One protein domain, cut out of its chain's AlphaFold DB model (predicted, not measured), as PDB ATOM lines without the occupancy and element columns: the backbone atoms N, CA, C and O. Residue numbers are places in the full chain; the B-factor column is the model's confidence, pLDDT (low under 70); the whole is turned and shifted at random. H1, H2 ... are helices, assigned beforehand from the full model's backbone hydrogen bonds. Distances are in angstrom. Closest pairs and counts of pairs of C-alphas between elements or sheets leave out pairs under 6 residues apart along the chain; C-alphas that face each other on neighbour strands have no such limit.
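What this domain is: This is residues 8 to 124 of the 126 residues of an uncharacterized protein of Mangrovibacterium marinum (UniProt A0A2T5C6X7). A loose, elongated frame of helices strung on long links: H3, the longest helix, runs along one side, and its residues 70 to 85 stick out free. The end of H2 packs on H5 at a steep angle, while H1 and H4 lie near each other toward the opposite end from H3. The printed part has 117 residues with five named helices, H1 to H5 in order along the chain, and no named strand; its class is all helix. It is only just loose, close to compact, with a radius of gyration of the C-alphas of 16.3 A, and spans 53 by 30 by 22 A.

Where its parts are: H3, residues 68 to 85, is 25.6 A long, from C-alpha 68 at (-57.502, -11.062, -9.900) to C-alpha 85 at (-48.027, -31.640, 1.966), with a kink of 41 degrees near residue 79. H2 holds residues 45 to 55, 15.4 A, and H5 residues 112 to 122, 15.2 A, ending at C-alpha 122 at (-46.174, -18.705, -20.763). H1, residues 13 to 25, is 18.7 A long and begins at C-alpha 13 at (-38.150, -25.069, -13.349). H4, residues 99 to 105, measures 10.0 A.

How they stand to each other: H3 touches no helix, and residues 70 to 87, of which 70 to 85 belong to H3, stand free. H2 and H5 touch, the closest C-alphas being those of Thr 55 and Lys 117, 6.7 A apart. They run the same way at a steep tilt of 56 degrees. H1 and H4 are near each other, with 6 pairs of C-alphas within 10 A. H1 and H5 are apart, as are H2 and H4. Every O i to N i+4 pair is within hydrogen-bond range in H1, H2, H4 and H5; in H3, 13 of 14 are.

The domain as a whole: The two C-alphas farthest apart, those of Gln 27 and Ser 64, are 53.2 A apart. The printed part has no cut. The links H1 to H2, H2 to H3 and H3 to H4 are long, with 19, 12 and 13 residues; H4 to H5 is short, with 6. The mean pLDDT of the printed part is 75.0, and residues 57 to 94 are under 70.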
ATOM      1  N   HIS A   8     -38.388 -17.989   1.603       75.75
ATOM      2  CA  HIS A   8     -38.536 -19.257   0.906       75.75
ATOM      3  C   HIS A   8     -37.860 -19.137  -0.456       75.75
ATOM      4  O   HIS A   8     -38.168 -18.236  -1.241       75.75
ATOM      5  N   SER A   9     -36.923 -20.042  -0.729       81.94
ATOM      6  CA  SER A   9     -36.278 -20.103  -2.039       81.94
ATOM      7  C   SER A   9     -37.148 -20.898  -3.004       81.94
ATOM      8  O   SER A   9     -37.633 -21.974  -2.652       81.94
ATOM      9  N   CYS A  10     -37.330 -20.388  -4.218       82.00
ATOM     10  CA  CYS A  10     -38.049 -21.095  -5.276       82.00
ATOM     11  C   CYS A  10     -37.124 -21.299  -6.476       82.00
ATOM     12  O   CYS A  10     -36.639 -20.342  -7.075       82.00
ATOM     13  N   SER A  11     -36.875 -22.547  -6.847       86.81
ATOM     14  CA  SER A  11     -36.035 -22.856  -8.003       86.81
ATOM     15  C   SER A  11     -36.841 -22.711  -9.293       86.81
ATOM     16  O   SER A  11     -37.966 -23.206  -9.391       86.81
ATOM     17  N   TYR A  12     -36.273 -22.040 -10.295       90.94
ATOM     18  CA  TYR A  12     -36.935 -21.875 -11.583       90.94
ATOM     19  C   TYR A  12     -36.883 -23.183 -12.378       90.94
ATOM     20  O   TYR A  12     -35.807 -23.704 -12.669       90.94
ATOM     21  N   THR A  13     -38.044 -23.724 -12.758       91.12
ATOM     22  CA  THR A  13     -38.150 -25.069 -13.349       91.12
ATOM     23  C   THR A  13     -37.289 -25.251 -14.600       91.12
ATOM     24  O   THR A  13     -36.691 -26.312 -14.774       91.12
ATOM     25  N   ARG A  14     -37.174 -24.230 -15.463       91.44
ATOM     26  CA  ARG A  14     -36.334 -24.332 -16.669       91.44
ATOM     27  C   ARG A  14     -34.846 -24.396 -16.338       91.44
ATOM     28  O   ARG A  14     -34.113 -25.083 -17.043       91.44
ATOM     29  N   ASP A  15     -34.401 -23.741 -15.272       92.31
ATOM     30  CA  ASP A  15     -33.009 -23.843 -14.830       92.31
ATOM     31  C   ASP A  15     -32.728 -25.193 -14.190       92.31
ATOM     32  O   ASP A  15     -31.703 -25.797 -14.489       92.31
ATOM     33  N   CYS A  16     -33.671 -25.722 -13.406       92.31
ATOM     34  CA  CYS A  16     -33.596 -27.093 -12.911       92.31
ATOM     35  C   CYS A  16     -33.474 -28.101 -14.064       92.31
ATOM     36  O   CYS A  16     -32.652 -29.011 -13.991       92.31
ATOM     37  N   ALA A  17     -34.245 -27.924 -15.143       92.69
ATOM     38  CA  ALA A  17     -34.177 -28.784 -16.322       92.69
ATOM     39  C   ALA A  17     -32.818 -28.684 -17.042       92.69
ATOM     40  O   ALA A  17     -32.204 -29.710 -17.332       92.69
ATOM     41  N   LYS A  18     -32.312 -27.463 -17.274       93.81
ATOM     42  CA  LYS A  18     -30.976 -27.242 -17.862       93.81
ATOM     43  C   LYS A  18     -29.880 -27.867 -17.003       93.81
ATOM     44  O   LYS A  18     -29.024 -28.579 -17.521       93.81
ATOM     45  N   ALA A  19     -29.926 -27.636 -15.693       93.69
ATOM     46  CA  ALA A  19     -28.972 -28.198 -14.752       93.69
ATOM     47  C   ALA A  19     -29.010 -29.725 -14.754       93.69
ATOM     48  O   ALA A  19     -27.960 -30.357 -14.770       93.69
ATOM     49  N   HIS A  20     -30.200 -30.324 -14.809       93.56
ATOM     50  CA  HIS A  20     -30.334 -31.771 -14.902       93.56
ATOM     51  C   HIS A  20     -29.684 -32.333 -16.177       93.56
ATOM     52  O   HIS A  20     -28.960 -33.321 -16.089       93.56
ATOM     53  N   SER A  21     -29.861 -31.671 -17.329       95.12
ATOM     54  CA  SER A  21     -29.183 -32.050 -18.582       95.12
ATOM     55  C   SER A  21     -27.658 -31.992 -18.440       95.12
ATOM     56  O   SER A  21     -26.970 -32.959 -18.751       95.12
ATOM     57  N   ILE A  22     -27.129 -30.897 -17.883       94.88
ATOM     58  CA  ILE A  22     -25.685 -30.711 -17.661       94.88
ATOM     59  C   ILE A  22     -25.120 -31.802 -16.738       94.88
ATOM     60  O   ILE A  22     -24.054 -32.361 -17.003       94.88
ATOM     61  N   LEU A  23     -25.828 -32.123 -15.652       94.31
ATOM     62  CA  LEU A  23     -25.408 -33.165 -14.712       94.31
ATOM     63  C   LEU A  23     -25.433 -34.557 -15.350       94.31
ATOM     64  O   LEU A  23     -24.547 -35.358 -15.068       94.31
ATOM     65  N   ALA A  24     -26.417 -34.842 -16.208       92.88
ATOM     66  CA  ALA A  24     -26.518 -36.122 -16.903       92.88
ATOM     67  C   ALA A  24     -25.369 -36.338 -17.904       92.88
ATOM     68  O   ALA A  24     -24.880 -37.457 -18.052       92.88
ATOM     69  N   GLU A  25     -24.913 -35.271 -18.561       93.31
ATOM     70  CA  GLU A  25     -23.834 -35.318 -19.555       93.31
ATOM     71  C   GLU A  25     -22.429 -35.296 -18.924       93.31
ATOM     72  O   GLU A  25     -21.450 -35.732 -19.533       93.31
ATOM     73  N   SER A  26     -22.307 -34.812 -17.687       91.81
ATOM     74  CA  SER A  26     -21.021 -34.626 -17.020       91.81
ATOM     75  C   SER A  26     -20.573 -35.868 -16.248       91.81
ATOM     76  O   SER A  26     -21.110 -36.200 -15.192       91.81
ATOM     77  N   GLN A  27     -19.488 -36.509 -16.696       89.81
ATOM     78  CA  GLN A  27     -18.831 -37.567 -15.911       89.81
ATOM     79  C   GLN A  27     -18.324 -37.053 -14.554       89.81
ATOM     80  O   GLN A  27     -18.360 -37.783 -13.568       89.81
ATOM     81  N   PHE A  28     -17.918 -35.781 -14.478       89.81
ATOM     82  CA  PHE A  28     -17.500 -35.135 -13.230       89.81
ATOM     83  C   PHE A  28     -18.643 -35.032 -12.207       89.81
ATOM     84  O   PHE A  28     -18.399 -35.060 -11.000       89.81
ATOM     85  N   ALA A  29     -19.892 -34.931 -12.669       89.38
ATOM     86  CA  ALA A  29     -21.057 -34.821 -11.798       89.38
ATOM     87  C   ALA A  29     -21.459 -36.144 -11.127       89.38
ATOM     88  O   ALA A  29     -22.183 -36.113 -10.127       89.38
ATOM     89  N   GLN A  30     -21.017 -37.288 -11.659       88.25
ATOM     90  CA  GLN A  30     -21.447 -38.610 -11.205       88.25
ATOM     91  C   GLN A  30     -21.006 -38.892  -9.763       88.25
ATOM     92  O   GLN A  30     -19.901 -38.551  -9.347       88.25
ATOM     93  N   GLY A  31     -21.890 -39.520  -8.983       90.94
ATOM     94  CA  GLY A  31     -21.615 -39.877  -7.586       90.94
ATOM     95  C   GLY A  31     -21.570 -38.695  -6.611       90.94
ATOM     96  O   GLY A  31     -21.228 -38.883  -5.446       90.94
ATOM     97  N   GLN A  32     -21.924 -37.486  -7.053       92.38
ATOM     98  CA  GLN A  32     -21.950 -36.298  -6.207       92.38
ATOM     99  C   GLN A  32     -23.376 -35.823  -5.915       92.38
ATOM    100  O   GLN A  32     -24.276 -35.925  -6.746       92.38
ATOM    101  N   LEU A  33     -23.555 -35.224  -4.735       92.19
ATOM    102  CA  LEU A  33     -24.756 -34.465  -4.401       92.19
ATOM    103  C   LEU A  33     -24.668 -33.055  -5.005       92.19
ATOM    104  O   LEU A  33     -23.652 -32.364  -4.841       92.19
ATOM    105  N   TRP A  34     -25.745 -32.630  -5.664       92.06
ATOM    106  CA  TRP A  34     -25.879 -31.311  -6.279       92.06
ATOM    107  C   TRP A  34     -27.194 -30.654  -5.864       92.06
ATOM    108  O   TRP A  34     -28.259 -31.258  -5.982       92.06
ATOM    109  N   HIS A  35     -27.117 -29.402  -5.415       91.62
ATOM    110  CA  HIS A  35     -28.281 -28.529  -5.304       91.62
ATOM    111  C   HIS A  35     -28.511 -27.846  -6.650       91.62
ATOM    112  O   HIS A  35     -27.571 -27.316  -7.242       91.62
ATOM    113  N   LEU A  36     -29.748 -27.892  -7.147       92.25
ATOM    114  CA  LEU A  36     -30.089 -27.284  -8.431       92.25
ATOM    115  C   LEU A  36     -30.074 -25.748  -8.338       92.25
ATOM    116  O   LEU A  36     -30.393 -25.211  -7.270       92.25
ATOM    117  N   PRO A  37     -29.744 -25.046  -9.441       91.81
ATOM    118  CA  PRO A  37     -29.688 -23.589  -9.488       91.81
ATOM    119  C   PRO A  37     -30.935 -22.939  -8.905       91.81
ATOM    120  O   PRO A  37     -32.057 -23.187  -9.356       91.81
ATOM    121  N   THR A  38     -30.731 -22.091  -7.904       90.62
ATOM    122  CA  THR A  38     -31.805 -21.366  -7.237       90.62
ATOM    123  C   THR A  38     -31.364 -19.932  -7.002       90.62
ATOM    124  O   THR A  38     -30.298 -19.684  -6.447       90.62
ATOM    125  N   SER A  39     -32.187 -18.973  -7.427       89.50
ATOM    126  CA  SER A  39     -31.895 -17.557  -7.212       89.50
ATOM    127  C   SER A  39     -31.791 -17.261  -5.714       89.50
ATOM    128  O   SER A  39     -32.700 -17.574  -4.943       89.50
ATOM    129  N   ASN A  40     -30.713 -16.595  -5.313       85.94
ATOM    130  CA  ASN A  40     -30.481 -16.173  -3.937       85.94
ATOM    131  C   ASN A  40     -30.413 -14.642  -3.825       85.94
ATOM    132  O   ASN A  40     -29.954 -13.986  -4.762       85.94
ATOM    133  N   PRO A  41     -30.851 -14.057  -2.693       86.44
ATOM    134  CA  PRO A  41     -31.471 -14.708  -1.533       86.44
ATOM    135  C   PRO A  41     -32.948 -15.064  -1.771       86.44
ATOM    136  O   PRO A  41     -33.636 -14.381  -2.528       86.44
ATOM    137  N   GLY A  42     -33.452 -16.099  -1.092       83.69
ATOM    138  CA  GLY A  42     -34.884 -16.431  -1.087       83.69
ATOM    139  C   GLY A  42     -35.766 -15.271  -0.601       83.69
ATOM    140  O   GLY A  42     -35.364 -14.488   0.262       83.69
ATOM    141  N   LEU A  43     -36.982 -15.171  -1.144       83.31
ATOM    142  CA  LEU A  43     -37.919 -14.085  -0.846       83.31
ATOM    143  C   LEU A  43     -38.939 -14.495   0.221       83.31
ATOM    144  O   LEU A  43     -39.386 -15.640   0.287       83.31
ATOM    145  N   THR A  44     -39.343 -13.539   1.050       82.62
ATOM    146  CA  THR A  44     -40.488 -13.690   1.963       82.62
ATOM    147  C   THR A  44     -41.810 -13.668   1.195       82.62
ATOM    148  O   THR A  44     -41.886 -13.135   0.086       82.62
ATOM    149  N   GLY A  45     -42.891 -14.168   1.801       73.19
ATOM    150  CA  GLY A  45     -44.225 -14.109   1.188       73.19
ATOM    151  C   GLY A  45     -44.662 -12.682   0.826       73.19
ATOM    152  O   GLY A  45     -45.285 -12.470  -0.213       73.19
ATOM    153  N   ARG A  46     -44.276 -11.678   1.632       75.88
ATOM    154  CA  ARG A  46     -44.512 -10.257   1.311       75.88
ATOM    155  C   ARG A  46     -43.740  -9.785   0.082       75.88
ATOM    156  O   ARG A  46     -44.308  -9.093  -0.755       75.88
ATOM    157  N   GLN A  47     -42.466 -10.156  -0.027       81.88
ATOM    158  CA  GLN A  47     -41.634  -9.786  -1.176       81.88
ATOM    159  C   GLN A  47     -42.113 -10.463  -2.461       81.88
ATOM    160  O   GLN A  47     -42.085  -9.840  -3.515       81.88
ATOM    161  N   TRP A  48     -42.610 -11.698  -2.369       80.88
ATOM    162  CA  TRP A  48     -43.260 -12.379  -3.487       80.88
ATOM    163  C   TRP A  48     -44.504 -11.640  -3.979       80.88
ATOM    164  O   TRP A  48     -44.637 -11.412  -5.179       80.88
ATOM    165  N   ALA A  49     -45.387 -11.227  -3.062       78.19
ATOM    166  CA  ALA A  49     -46.573 -10.449  -3.417       78.19
ATOM    167  C   ALA A  49     -46.195  -9.118  -4.089       78.19
ATOM    168  O   ALA A  49     -46.714  -8.801  -5.154       78.19
ATOM    169  N   GLN A  50     -45.224  -8.394  -3.522       81.31
ATOM    170  CA  GLN A  50     -44.732  -7.144  -4.100       81.31
ATOM    171  C   GLN A  50     -44.135  -7.349  -5.502       81.31
ATOM    172  O   GLN A  50     -44.448  -6.597  -6.422       81.31
ATOM    173  N   LEU A  51     -43.299  -8.376  -5.686       83.00
ATOM    174  CA  LEU A  51     -42.695  -8.684  -6.983       83.00
ATOM    175  C   LEU A  51     -43.758  -9.003  -8.042       83.00
ATOM    176  O   LEU A  51     -43.602  -8.629  -9.205       83.00
ATOM    177  N   MET A  52     -44.838  -9.677  -7.643       80.75
ATOM    178  CA  MET A  52     -45.966  -9.983  -8.515       80.75
ATOM    179  C   MET A  52     -46.720  -8.724  -8.944       80.75
ATOM    180  O   MET A  52     -46.934  -8.530 -10.140       80.75
ATOM    181  N   ASP A  53     -47.055  -7.852  -7.992       80.06
ATOM    182  CA  ASP A  53     -47.735  -6.584  -8.274       80.06
ATOM    183  C   ASP A  53     -46.903  -5.711  -9.228       80.06
ATOM    184  O   ASP A  53     -47.414  -5.222 -10.237       80.06
ATOM    185  N   GLU A  54     -45.594  -5.597  -8.972       81.94
ATOM    186  CA  GLU A  54     -44.654  -4.873  -9.835       81.94
ATOM    187  C   GLU A  54     -44.580  -5.459 -11.251       81.94
ATOM    188  O   GLU A  54     -44.502  -4.711 -12.225       81.94
ATOM    189  N   THR A  55     -44.588  -6.787 -11.381       79.56
ATOM    190  CA  THR A  55     -44.454  -7.465 -12.682       79.56
ATOM    191  C   THR A  55     -45.732  -7.354 -13.515       79.56
ATOM    192  O   THR A  55     -45.651  -7.218 -14.732       79.56
ATOM    193  N   LEU A  56     -46.903  -7.347 -12.873       76.94
ATOM    194  CA  LEU A  56     -48.204  -7.161 -13.526       76.94
ATOM    195  C   LEU A  56     -48.560  -5.688 -13.797       76.94
ATOM    196  O   LEU A  56     -49.617  -5.408 -14.358       76.94
ATOM    197  N   GLY A  57     -47.726  -4.732 -13.372       68.31
ATOM    198  CA  GLY A  57     -48.038  -3.304 -13.470       68.31
ATOM    199  C   GLY A  57     -49.180  -2.855 -12.546       68.31
ATOM    200  O   GLY A  57     -49.769  -1.794 -12.762       68.31
ATOM    201  N   ALA A  58     -49.509  -3.641 -11.515       57.44
ATOM    202  CA  ALA A  58     -50.492  -3.267 -10.508       57.44
ATOM    203  C   ALA A  58     -49.881  -2.216  -9.569       57.44
ATOM    204  O   ALA A  58     -48.846  -2.424  -8.940       57.44
ATOM    205  N   ASN A  59     -50.509  -1.042  -9.496       46.78
ATOM    206  CA  ASN A  59     -50.016   0.069  -8.686       46.78
ATOM    207  C   ASN A  59     -50.014  -0.312  -7.185       46.78
ATOM    208  O   ASN A  59     -51.084  -0.651  -6.666       46.78
ATOM    209  N   PRO A  60     -48.881  -0.187  -6.460       47.16
ATOM    210  CA  PRO A  60     -48.764  -0.573  -5.048       47.16
ATOM    211  C   PRO A  60     -49.709   0.189  -4.099       47.16
ATOM    212  O   PRO A  60     -49.918  -0.231  -2.962       47.16
ATOM    213  N   ASN A  61     -50.323   1.290  -4.551       46.03
ATOM    214  CA  ASN A  61     -51.315   2.047  -3.779       46.03
ATOM    215  C   ASN A  61     -52.740   1.475  -3.837       46.03
ATOM    216  O   ASN A  61     -53.604   1.902  -3.065       46.03
ATOM    217  N   ASN A  62     -53.011   0.495  -4.700       43.41
ATOM    218  CA  ASN A  62     -54.311  -0.159  -4.727       43.41
ATOM    219  C   ASN A  62     -54.361  -1.264  -3.670       43.41
ATOM    220  O   ASN A  62     -54.146  -2.439  -3.953       43.41
ATOM    221  N   LYS A  63     -54.818  -0.904  -2.465       44.62
ATOM    222  CA  LYS A  63     -55.305  -1.844  -1.429       44.62
ATOM    223  C   LYS A  63     -56.517  -2.697  -1.872       44.62
ATOM    224  O   LYS A  63     -57.195  -3.289  -1.043       44.62
ATOM    225  N   SER A  64     -56.799  -2.759  -3.172       41.53
ATOM    226  CA  SER A  64     -57.903  -3.483  -3.794       41.53
ATOM    227  C   SER A  64     -57.429  -4.268  -5.028       41.53
ATOM    228  O   SER A  64     -58.115  -4.334  -6.037       41.53
ATOM    229  N   GLY A  65     -56.253  -4.902  -4.946       45.81
ATOM    230  CA  GLY A  65     -55.797  -5.969  -5.861       45.81
ATOM    231  C   GLY A  65     -56.563  -7.302  -5.717       45.81
ATOM    232  O   GLY A  65     -56.145  -8.334  -6.234       45.81
ATOM    233  N   SER A  66     -57.664  -7.309  -4.957       47.94
ATOM    234  CA  SER A  66     -58.163  -8.470  -4.208       47.94
ATOM    235  C   SER A  66     -58.928  -9.524  -5.019       47.94
ATOM    236  O   SER A  66     -59.308 -10.532  -4.441       47.94
ATOM    237  N   LEU A  67     -59.188  -9.361  -6.318       43.47
ATOM    238  CA  LEU A  67     -60.010 -10.339  -7.061       43.47
ATOM    239  C   LEU A  67     -59.253 -11.077  -8.171       43.47
ATOM    240  O   LEU A  67     -59.482 -12.270  -8.371       43.47
ATOM    241  N   TRP A  68     -58.304 -10.425  -8.843       47.28
ATOM    242  CA  TRP A  68     -57.502 -11.062  -9.900       47.28
ATOM    243  C   TRP A  68     -56.307 -11.815  -9.310       47.28
ATOM    244  O   TRP A  68     -56.076 -12.971  -9.664       47.28
ATOM    245  N   ALA A  69     -55.638 -11.216  -8.315       51.19
ATOM    246  CA  ALA A  69     -54.579 -11.869  -7.552       51.19
ATOM    247  C   ALA A  69     -55.090 -13.122  -6.826       51.19
ATOM    248  O   ALA A  69     -54.369 -14.107  -6.755       51.19
ATOM    249  N   HIS A  70     -56.349 -13.141  -6.362       48.41
ATOM    250  CA  HIS A  70     -56.958 -14.327  -5.748       48.41
ATOM    251  C   HIS A  70     -57.252 -15.461  -6.734       48.41
ATOM    252  O   HIS A  70     -57.171 -16.619  -6.336       48.41
ATOM    253  N   LYS A  71     -57.556 -15.176  -8.008       45.78
ATOM    254  CA  LYS A  71     -57.731 -16.238  -9.013       45.78
ATOM    255  C   LYS A  71     -56.406 -16.912  -9.350       45.78
ATOM    256  O   LYS A  71     -56.364 -18.136  -9.393       45.78
ATOM    257  N   LEU A  72     -55.331 -16.137  -9.521       53.91
ATOM    258  CA  LEU A  72     -53.998 -16.710  -9.714       53.91
ATOM    259  C   LEU A  72     -53.507 -17.417  -8.453       53.91
ATOM    260  O   LEU A  72     -53.001 -18.532  -8.556       53.91
ATOM    261  N   TRP A  73     -53.742 -16.823  -7.275       48.16
ATOM    262  CA  TRP A  73     -53.489 -17.508  -6.015       48.16
ATOM    263  C   TRP A  73     -54.258 -18.817  -5.958       48.16
ATOM    264  O   TRP A  73     -53.632 -19.799  -5.656       48.16
ATOM    265  N   GLY A  74     -55.533 -18.910  -6.334       50.06
ATOM    266  CA  GLY A  74     -56.278 -20.175  -6.280       50.06
ATOM    267  C   GLY A  74     -55.712 -21.304  -7.159       50.06
ATOM    268  O   GLY A  74     -55.781 -22.472  -6.773       50.06
ATOM    269  N   TYR A  75     -55.129 -20.981  -8.319       50.97
ATOM    270  CA  TYR A  75     -54.466 -21.974  -9.178       50.97
ATOM    271  C   TYR A  75     -53.083 -22.359  -8.661       50.97
ATOM    272  O   TYR A  75     -52.740 -23.541  -8.668       50.97
ATOM    273  N   ILE A  76     -52.325 -21.378  -8.164       50.38
ATOM    274  CA  ILE A  76     -51.069 -21.641  -7.467       50.38
ATOM    275  C   ILE A  76     -51.376 -22.459  -6.211       50.38
ATOM    276  O   ILE A  76     -50.715 -23.460  -6.020       50.38
ATOM    277  N   ASP A  77     -52.410 -22.137  -5.432       48.91
ATOM    278  CA  ASP A  77     -52.789 -22.691  -4.121       48.91
ATOM    279  C   ASP A  77     -53.198 -24.157  -4.209       48.91
ATOM    280  O   ASP A  77     -52.755 -24.938  -3.387       48.91
ATOM    281  N   LYS A  78     -53.914 -24.609  -5.248       39.22
ATOM    282  CA  LYS A  78     -54.141 -26.061  -5.427       39.22
ATOM    283  C   LYS A  78     -52.846 -26.831  -5.692       39.22
ATOM    284  O   LYS A  78     -52.629 -27.878  -5.091       39.22
ATOM    285  N   VAL A  79     -51.963 -26.283  -6.527       48.81
ATOM    286  CA  VAL A  79     -50.629 -26.852  -6.779       48.81
ATOM    287  C   VAL A  79     -49.726 -26.699  -5.545       48.81
ATOM    288  O   VAL A  79     -48.939 -27.586  -5.238       48.81
ATOM    289  N   THR A  80     -49.866 -25.613  -4.778       49.06
ATOM    290  CA  THR A  80     -49.081 -25.359  -3.566       49.06
ATOM    291  C   THR A  80     -49.583 -26.154  -2.387       49.06
ATOM    292  O   THR A  80     -48.767 -26.425  -1.533       49.06
ATOM    293  N   VAL A  81     -50.858 -26.530  -2.306       43.19
ATOM    294  CA  VAL A  81     -51.402 -27.387  -1.246       43.19
ATOM    295  C   VAL A  81     -50.847 -28.802  -1.403       43.19
ATOM    296  O   VAL A  81     -50.339 -29.349  -0.430       43.19
ATOM    297  N   GLU A  82     -50.794 -29.336  -2.627       42.84
ATOM    298  CA  GLU A  82     -50.101 -30.607  -2.899       42.84
ATOM    299  C   GLU A  82     -48.580 -30.493  -2.656       42.84
ATOM    300  O   GLU A  82     -47.985 -31.353  -2.005       42.84
ATOM    301  N   LEU A  83     -47.939 -29.387  -3.067       46.97
ATOM    302  CA  LEU A  83     -46.535 -29.103  -2.727       46.97
ATOM    303  C   LEU A  83     -46.303 -28.740  -1.250       46.97
ATOM    304  O   LEU A  83     -45.157 -28.747  -0.825       46.97
ATOM    305  N   TYR A  84     -47.330 -28.397  -0.472       39.84
ATOM    306  CA  TYR A  84     -47.248 -28.036   0.948       39.84
ATOM    307  C   TYR A  84     -47.310 -29.292   1.809       39.84
ATOM    308  O   TYR A  84     -46.587 -29.374   2.801       39.84
ATOM    309  N   GLU A  85     -48.082 -30.296   1.386       44.94
ATOM    310  CA  GLU A  85     -48.027 -31.640   1.966       44.94
ATOM    311  C   GLU A  85     -46.683 -32.336   1.676       44.94
ATOM    312  O   GLU A  85     -46.171 -33.053   2.536       44.94
ATOM    313  N   ALA A  86     -46.050 -32.052   0.528       50.88
ATOM    314  CA  ALA A  86     -44.695 -32.511   0.183       50.88
ATOM    315  C   ALA A  86     -43.567 -31.507   0.536       50.88
ATOM    316  O   ALA A  86     -42.392 -31.750   0.243       50.88
ATOM    317  N   GLY A  87     -43.915 -30.359   1.121       49.59
ATOM    318  CA  GLY A  87     -43.085 -29.156   1.142       49.59
ATOM    319  C   GLY A  87     -42.150 -29.030   2.334       49.59
ATOM    320  O   GLY A  87     -42.335 -29.651   3.380       49.59
ATOM    321  N   CYS A  88     -41.145 -28.166   2.160       48.94
ATOM    322  CA  CYS A  88     -40.167 -27.767   3.173       48.94
ATOM    323  C   CYS A  88     -40.884 -27.523   4.515       48.94
ATOM    324  O   CYS A  88     -41.736 -26.640   4.621       48.94
ATOM    325  N   GLN A  89     -40.587 -28.363   5.512       43.34
ATOM    326  CA  GLN A  89     -41.316 -28.383   6.778       43.34
ATOM    327  C   GLN A  89     -41.341 -26.972   7.399       43.34
ATOM    328  O   GLN A  89     -40.276 -26.364   7.525       43.34
ATOM    329  N   PRO A  90     -42.501 -26.469   7.861       48.91
ATOM    330  CA  PRO A  90     -42.718 -25.074   8.282       48.91
ATOM    331  C   PRO A  90     -41.936 -24.631   9.536       48.91
ATOM    332  O   PRO A  90     -42.247 -23.611  10.135       48.91
ATOM    333  N   LYS A  91     -40.946 -25.409   9.982       46.91
ATOM    334  CA  LYS A  91     -40.124 -25.143  11.168       46.91
ATOM    335  C   LYS A  91     -38.728 -24.606  10.842       46.91
ATOM    336  O   LYS A  91     -37.971 -24.348  11.777       46.91
ATOM    337  N   ARG A  92     -38.333 -24.494   9.566       52.16
ATOM    338  CA  ARG A  92     -36.987 -24.034   9.186       52.16
ATOM    339  C   ARG A  92     -37.030 -23.110   7.977       52.16
ATOM    340  O   ARG A  92     -37.669 -23.421   6.979       52.16
ATOM    341  N   VAL A  93     -36.278 -22.014   8.075       59.09
ATOM    342  CA  VAL A  93     -35.985 -21.111   6.959       59.09
ATOM    343  C   VAL A  93     -35.424 -21.932   5.795       59.09
ATOM    344  O   VAL A  93     -34.378 -22.566   5.930       59.09
ATOM    345  N   CYS A  94     -36.136 -21.952   4.668       61.09
ATOM    346  CA  CYS A  94     -35.799 -22.774   3.509       61.09
ATOM    347  C   CYS A  94     -34.972 -21.933   2.517       61.09
ATOM    348  O   CYS A  94     -35.467 -21.444   1.495       61.09
ATOM    349  N   GLN A  95     -33.706 -21.705   2.878       70.31
ATOM    350  CA  GLN A  95     -32.702 -21.102   2.000       70.31
ATOM    351  C   GLN A  95     -31.893 -22.199   1.308       70.31
ATOM    352  O   GLN A  95     -31.289 -23.037   1.974       70.31
ATOM    353  N   PHE A  96     -31.918 -22.203  -0.025       77.50
ATOM    354  CA  PHE A  96     -31.179 -23.164  -0.838       77.50
ATOM    355  C   PHE A  96     -29.897 -22.534  -1.359       77.50
ATOM    356  O   PHE A  96     -29.944 -21.521  -2.047       77.50
ATOM    357  N   ASP A  97     -28.762 -23.166  -1.079       83.81
ATOM    358  CA  ASP A  97     -27.466 -22.755  -1.611       83.81
ATOM    359  C   ASP A  97     -27.075 -23.630  -2.811       83.81
ATOM    360  O   ASP A  97     -26.810 -24.828  -2.671       83.81
ATOM    361  N   SER A  98     -27.050 -23.027  -4.001       89.19
ATOM    362  CA  SER A  98     -26.604 -23.655  -5.249       89.19
ATOM    363  C   SER A  98     -25.192 -23.241  -5.679       89.19
ATOM    364  O   SER A  98     -24.748 -23.656  -6.751       89.19
ATOM    365  N   SER A  99     -24.435 -22.534  -4.828       91.00
ATOM    366  CA  SER A  99     -23.101 -21.995  -5.153       91.00
ATOM    367  C   SER A  99     -22.127 -23.061  -5.667       91.00
ATOM    368  O   SER A  99     -21.315 -22.792  -6.551       91.00
ATOM    369  N   LYS A 100     -22.226 -24.303  -5.163       93.38
ATOM    370  CA  LYS A 100     -21.419 -25.438  -5.646       93.38
ATOM    371  C   LYS A 100     -21.659 -25.712  -7.134       93.38
ATOM    372  O   LYS A 100     -20.706 -25.908  -7.881       93.38
ATOM    373  N   PHE A 101     -22.923 -25.766  -7.554       93.12
ATOM    374  CA  PHE A 101     -23.285 -26.022  -8.946       93.12
ATOM    375  C   PHE A 101     -22.923 -24.823  -9.826       93.12
ATOM    376  O   PHE A 101     -22.296 -24.994 -10.869       93.12
ATOM    377  N   GLU A 102     -23.274 -23.619  -9.370       93.44
ATOM    378  CA  GLU A 102     -23.009 -22.363 -10.076       93.44
ATOM    379  C   GLU A 102     -21.517 -22.204 -10.383       93.44
ATOM    380  O   GLU A 102     -21.151 -21.957 -11.530       93.44
ATOM    381  N   GLY A 103     -20.649 -22.451  -9.398       93.62
ATOM    382  CA  GLY A 103     -19.199 -22.403  -9.582       93.62
ATOM    383  C   GLY A 103     -18.645 -23.535 -10.452       93.62
ATOM    384  O   GLY A 103     -17.768 -23.294 -11.277       93.62
ATOM    385  N   ALA A 104     -19.153 -24.763 -10.303       93.56
ATOM    386  CA  ALA A 104     -18.651 -25.919 -11.054       93.56
ATOM    387  C   ALA A 104     -18.984 -25.862 -12.553       93.56
ATOM    388  O   ALA A 104     -18.193 -26.326 -13.372       93.56
ATOM    389  N   PHE A 105     -20.141 -25.301 -12.909       94.12
ATOM    390  CA  PHE A 105     -20.641 -25.273 -14.286       94.12
ATOM    391  C   PHE A 105     -20.744 -23.859 -14.872       94.12
ATOM    392  O   PHE A 105     -21.293 -23.697 -15.959       94.12
ATOM    393  N   ASN A 106     -20.214 -22.847 -14.173       94.38
ATOM    394  CA  ASN A 106     -20.310 -21.430 -14.539       94.38
ATOM    395  C   ASN A 106     -21.754 -21.022 -14.898       94.38
ATOM    396  O   ASN A 106     -22.016 -20.394 -15.926       94.38
ATOM    397  N   PHE A 107     -22.702 -21.463 -14.071       93.75
ATOM    398  CA  PHE A 107     -24.133 -21.290 -14.297       93.75
ATOM    399  C   PHE A 107     -24.662 -20.134 -13.455       93.75
ATOM    400  O   PHE A 107     -24.402 -20.079 -12.258       93.75
ATOM    401  N   VAL A 108     -25.453 -19.251 -14.063       94.56
ATOM    402  CA  VAL A 108     -26.117 -18.144 -13.364       94.56
ATOM    403  C   VAL A 108     -27.616 -18.445 -13.276       94.56
ATOM    404  O   VAL A 108     -28.257 -18.545 -14.327       94.56
ATOM    405  N   PRO A 109     -28.194 -18.601 -12.068       93.31
ATOM    406  CA  PRO A 109     -29.625 -18.818 -11.907       93.31
ATOM    407  C   PRO A 109     -30.447 -17.647 -12.451       93.31
ATOM    408  O   PRO A 109     -30.103 -16.477 -12.271       93.31
ATOM    409  N   THR A 110     -31.580 -17.962 -13.066       93.38
ATOM    410  CA  THR A 110     -32.567 -16.976 -13.496       93.38
ATOM    411  C   THR A 110     -33.119 -16.260 -12.271       93.38
ATOM    412  O   THR A 110     -33.606 -16.890 -11.328       93.38
ATOM    413  N   SER A 111     -33.063 -14.926 -12.285       93.06
ATOM    414  CA  SER A 111     -33.598 -14.114 -11.191       93.06
ATOM    415  C   SER A 111     -35.098 -14.348 -10.993       93.06
ATOM    416  O   SER A 111     -35.832 -14.584 -11.956       93.06
ATOM    417  N   TYR A 112     -35.589 -14.180  -9.762       89.69
ATOM    418  CA  TYR A 112     -37.020 -14.309  -9.461       89.69
ATOM    419  C   TYR A 112     -37.917 -13.444 -10.353       89.69
ATOM    420  O   TYR A 112     -38.952 -13.914 -10.818       89.69
ATOM    421  N   ARG A 113     -37.505 -12.203 -10.642       89.81
ATOM    422  CA  ARG A 113     -38.249 -11.290 -11.524       89.81
ATOM    423  C   ARG A 113     -38.375 -11.852 -12.936       89.81
ATOM    424  O   ARG A 113     -39.460 -11.833 -13.510       89.81
ATOM    425  N   GLN A 114     -37.269 -12.335 -13.495       89.12
ATOM    426  CA  GLN A 114     -37.261 -12.884 -14.845       89.12
ATOM    427  C   GLN A 114     -38.061 -14.185 -14.915       89.12
ATOM    428  O   GLN A 114     -38.919 -14.316 -15.783       89.12
ATOM    429  N   GLY A 115     -37.844 -15.110 -13.974       88.25
ATOM    430  CA  GLY A 115     -38.576 -16.374 -13.932       88.25
ATOM    431  C   GLY A 115     -40.084 -16.162 -13.784       88.25
ATOM    432  O   GLY A 115     -40.869 -16.843 -14.445       88.25
ATOM    433  N   LEU A 116     -40.498 -15.173 -12.983       88.06
ATOM    434  CA  LEU A 116     -41.903 -14.797 -12.844       88.06
ATOM    435  C   LEU A 116     -42.469 -14.241 -14.152       88.06
ATOM    436  O   LEU A 116     -43.509 -14.713 -14.597       88.06
ATOM    437  N   LYS A 117     -41.768 -13.302 -14.796       86.69
ATOM    438  CA  LYS A 117     -42.179 -12.752 -16.092       86.69
ATOM    439  C   LYS A 117     -42.351 -13.851 -17.143       86.69
ATOM    440  O   LYS A 117     -43.420 -13.963 -17.724       86.69
ATOM    441  N   GLU A 118     -41.347 -14.712 -17.317       89.06
ATOM    442  CA  GLU A 118     -41.412 -15.826 -18.275       89.06
ATOM    443  C   GLU A 118     -42.559 -16.799 -17.967       89.06
ATOM    444  O   GLU A 118     -43.139 -17.390 -18.878       89.06
ATOM    445  N   THR A 119     -42.889 -16.979 -16.686       86.38
ATOM    446  CA  THR A 119     -44.028 -17.805 -16.267       86.38
ATOM    447  C   THR A 119     -45.351 -17.142 -16.640       86.38
ATOM    448  O   THR A 119     -46.233 -17.811 -17.168       86.38
ATOM    449  N   LEU A 120     -45.501 -15.839 -16.404       83.81
ATOM    450  CA  LEU A 120     -46.714 -15.099 -16.759       83.81
ATOM    451  C   LEU A 120     -46.920 -15.021 -18.275       83.81
ATOM    452  O   LEU A 120     -48.042 -15.241 -18.735       83.81
ATOM    453  N   ASP A 121     -45.842 -14.807 -19.029       84.56
ATOM    454  CA  ASP A 121     -45.841 -14.849 -20.494       84.56
ATOM    455  C   ASP A 121     -46.286 -16.241 -20.993       84.56
ATOM    456  O   ASP A 121     -47.129 -16.348 -21.878       84.56
ATOM    457  N   PHE A 122     -45.787 -17.333 -20.390       83.94
ATOM    458  CA  PHE A 122     -46.174 -18.705 -20.763       83.94
ATOM    459  C   PHE A 122     -47.678 -18.978 -20.600       83.94
ATOM    460  O   PHE A 122     -48.262 -19.721 -21.389       83.94
ATOM    461  N   TRP A 123     -48.311 -18.375 -19.593       79.44
ATOM    462  CA  TRP A 123     -49.748 -18.509 -19.341       79.44
ATOM    463  C   TRP A 123     -50.603 -17.450 -20.062       79.44
ATOM    464  O   TRP A 123     -51.816 -17.431 -19.850       79.44
ATOM    465  N   ASN A 124     -50.014 -16.603 -20.919       79.19
ATOM    466  CA  ASN A 124     -50.675 -15.474 -21.597       79.19
ATOM    467  C   ASN A 124     -51.391 -14.515 -20.624       79.19
ATOM    468  O   ASN A 124     -52.525 -14.093 -20.865       79.19
TER     469      ASN A 124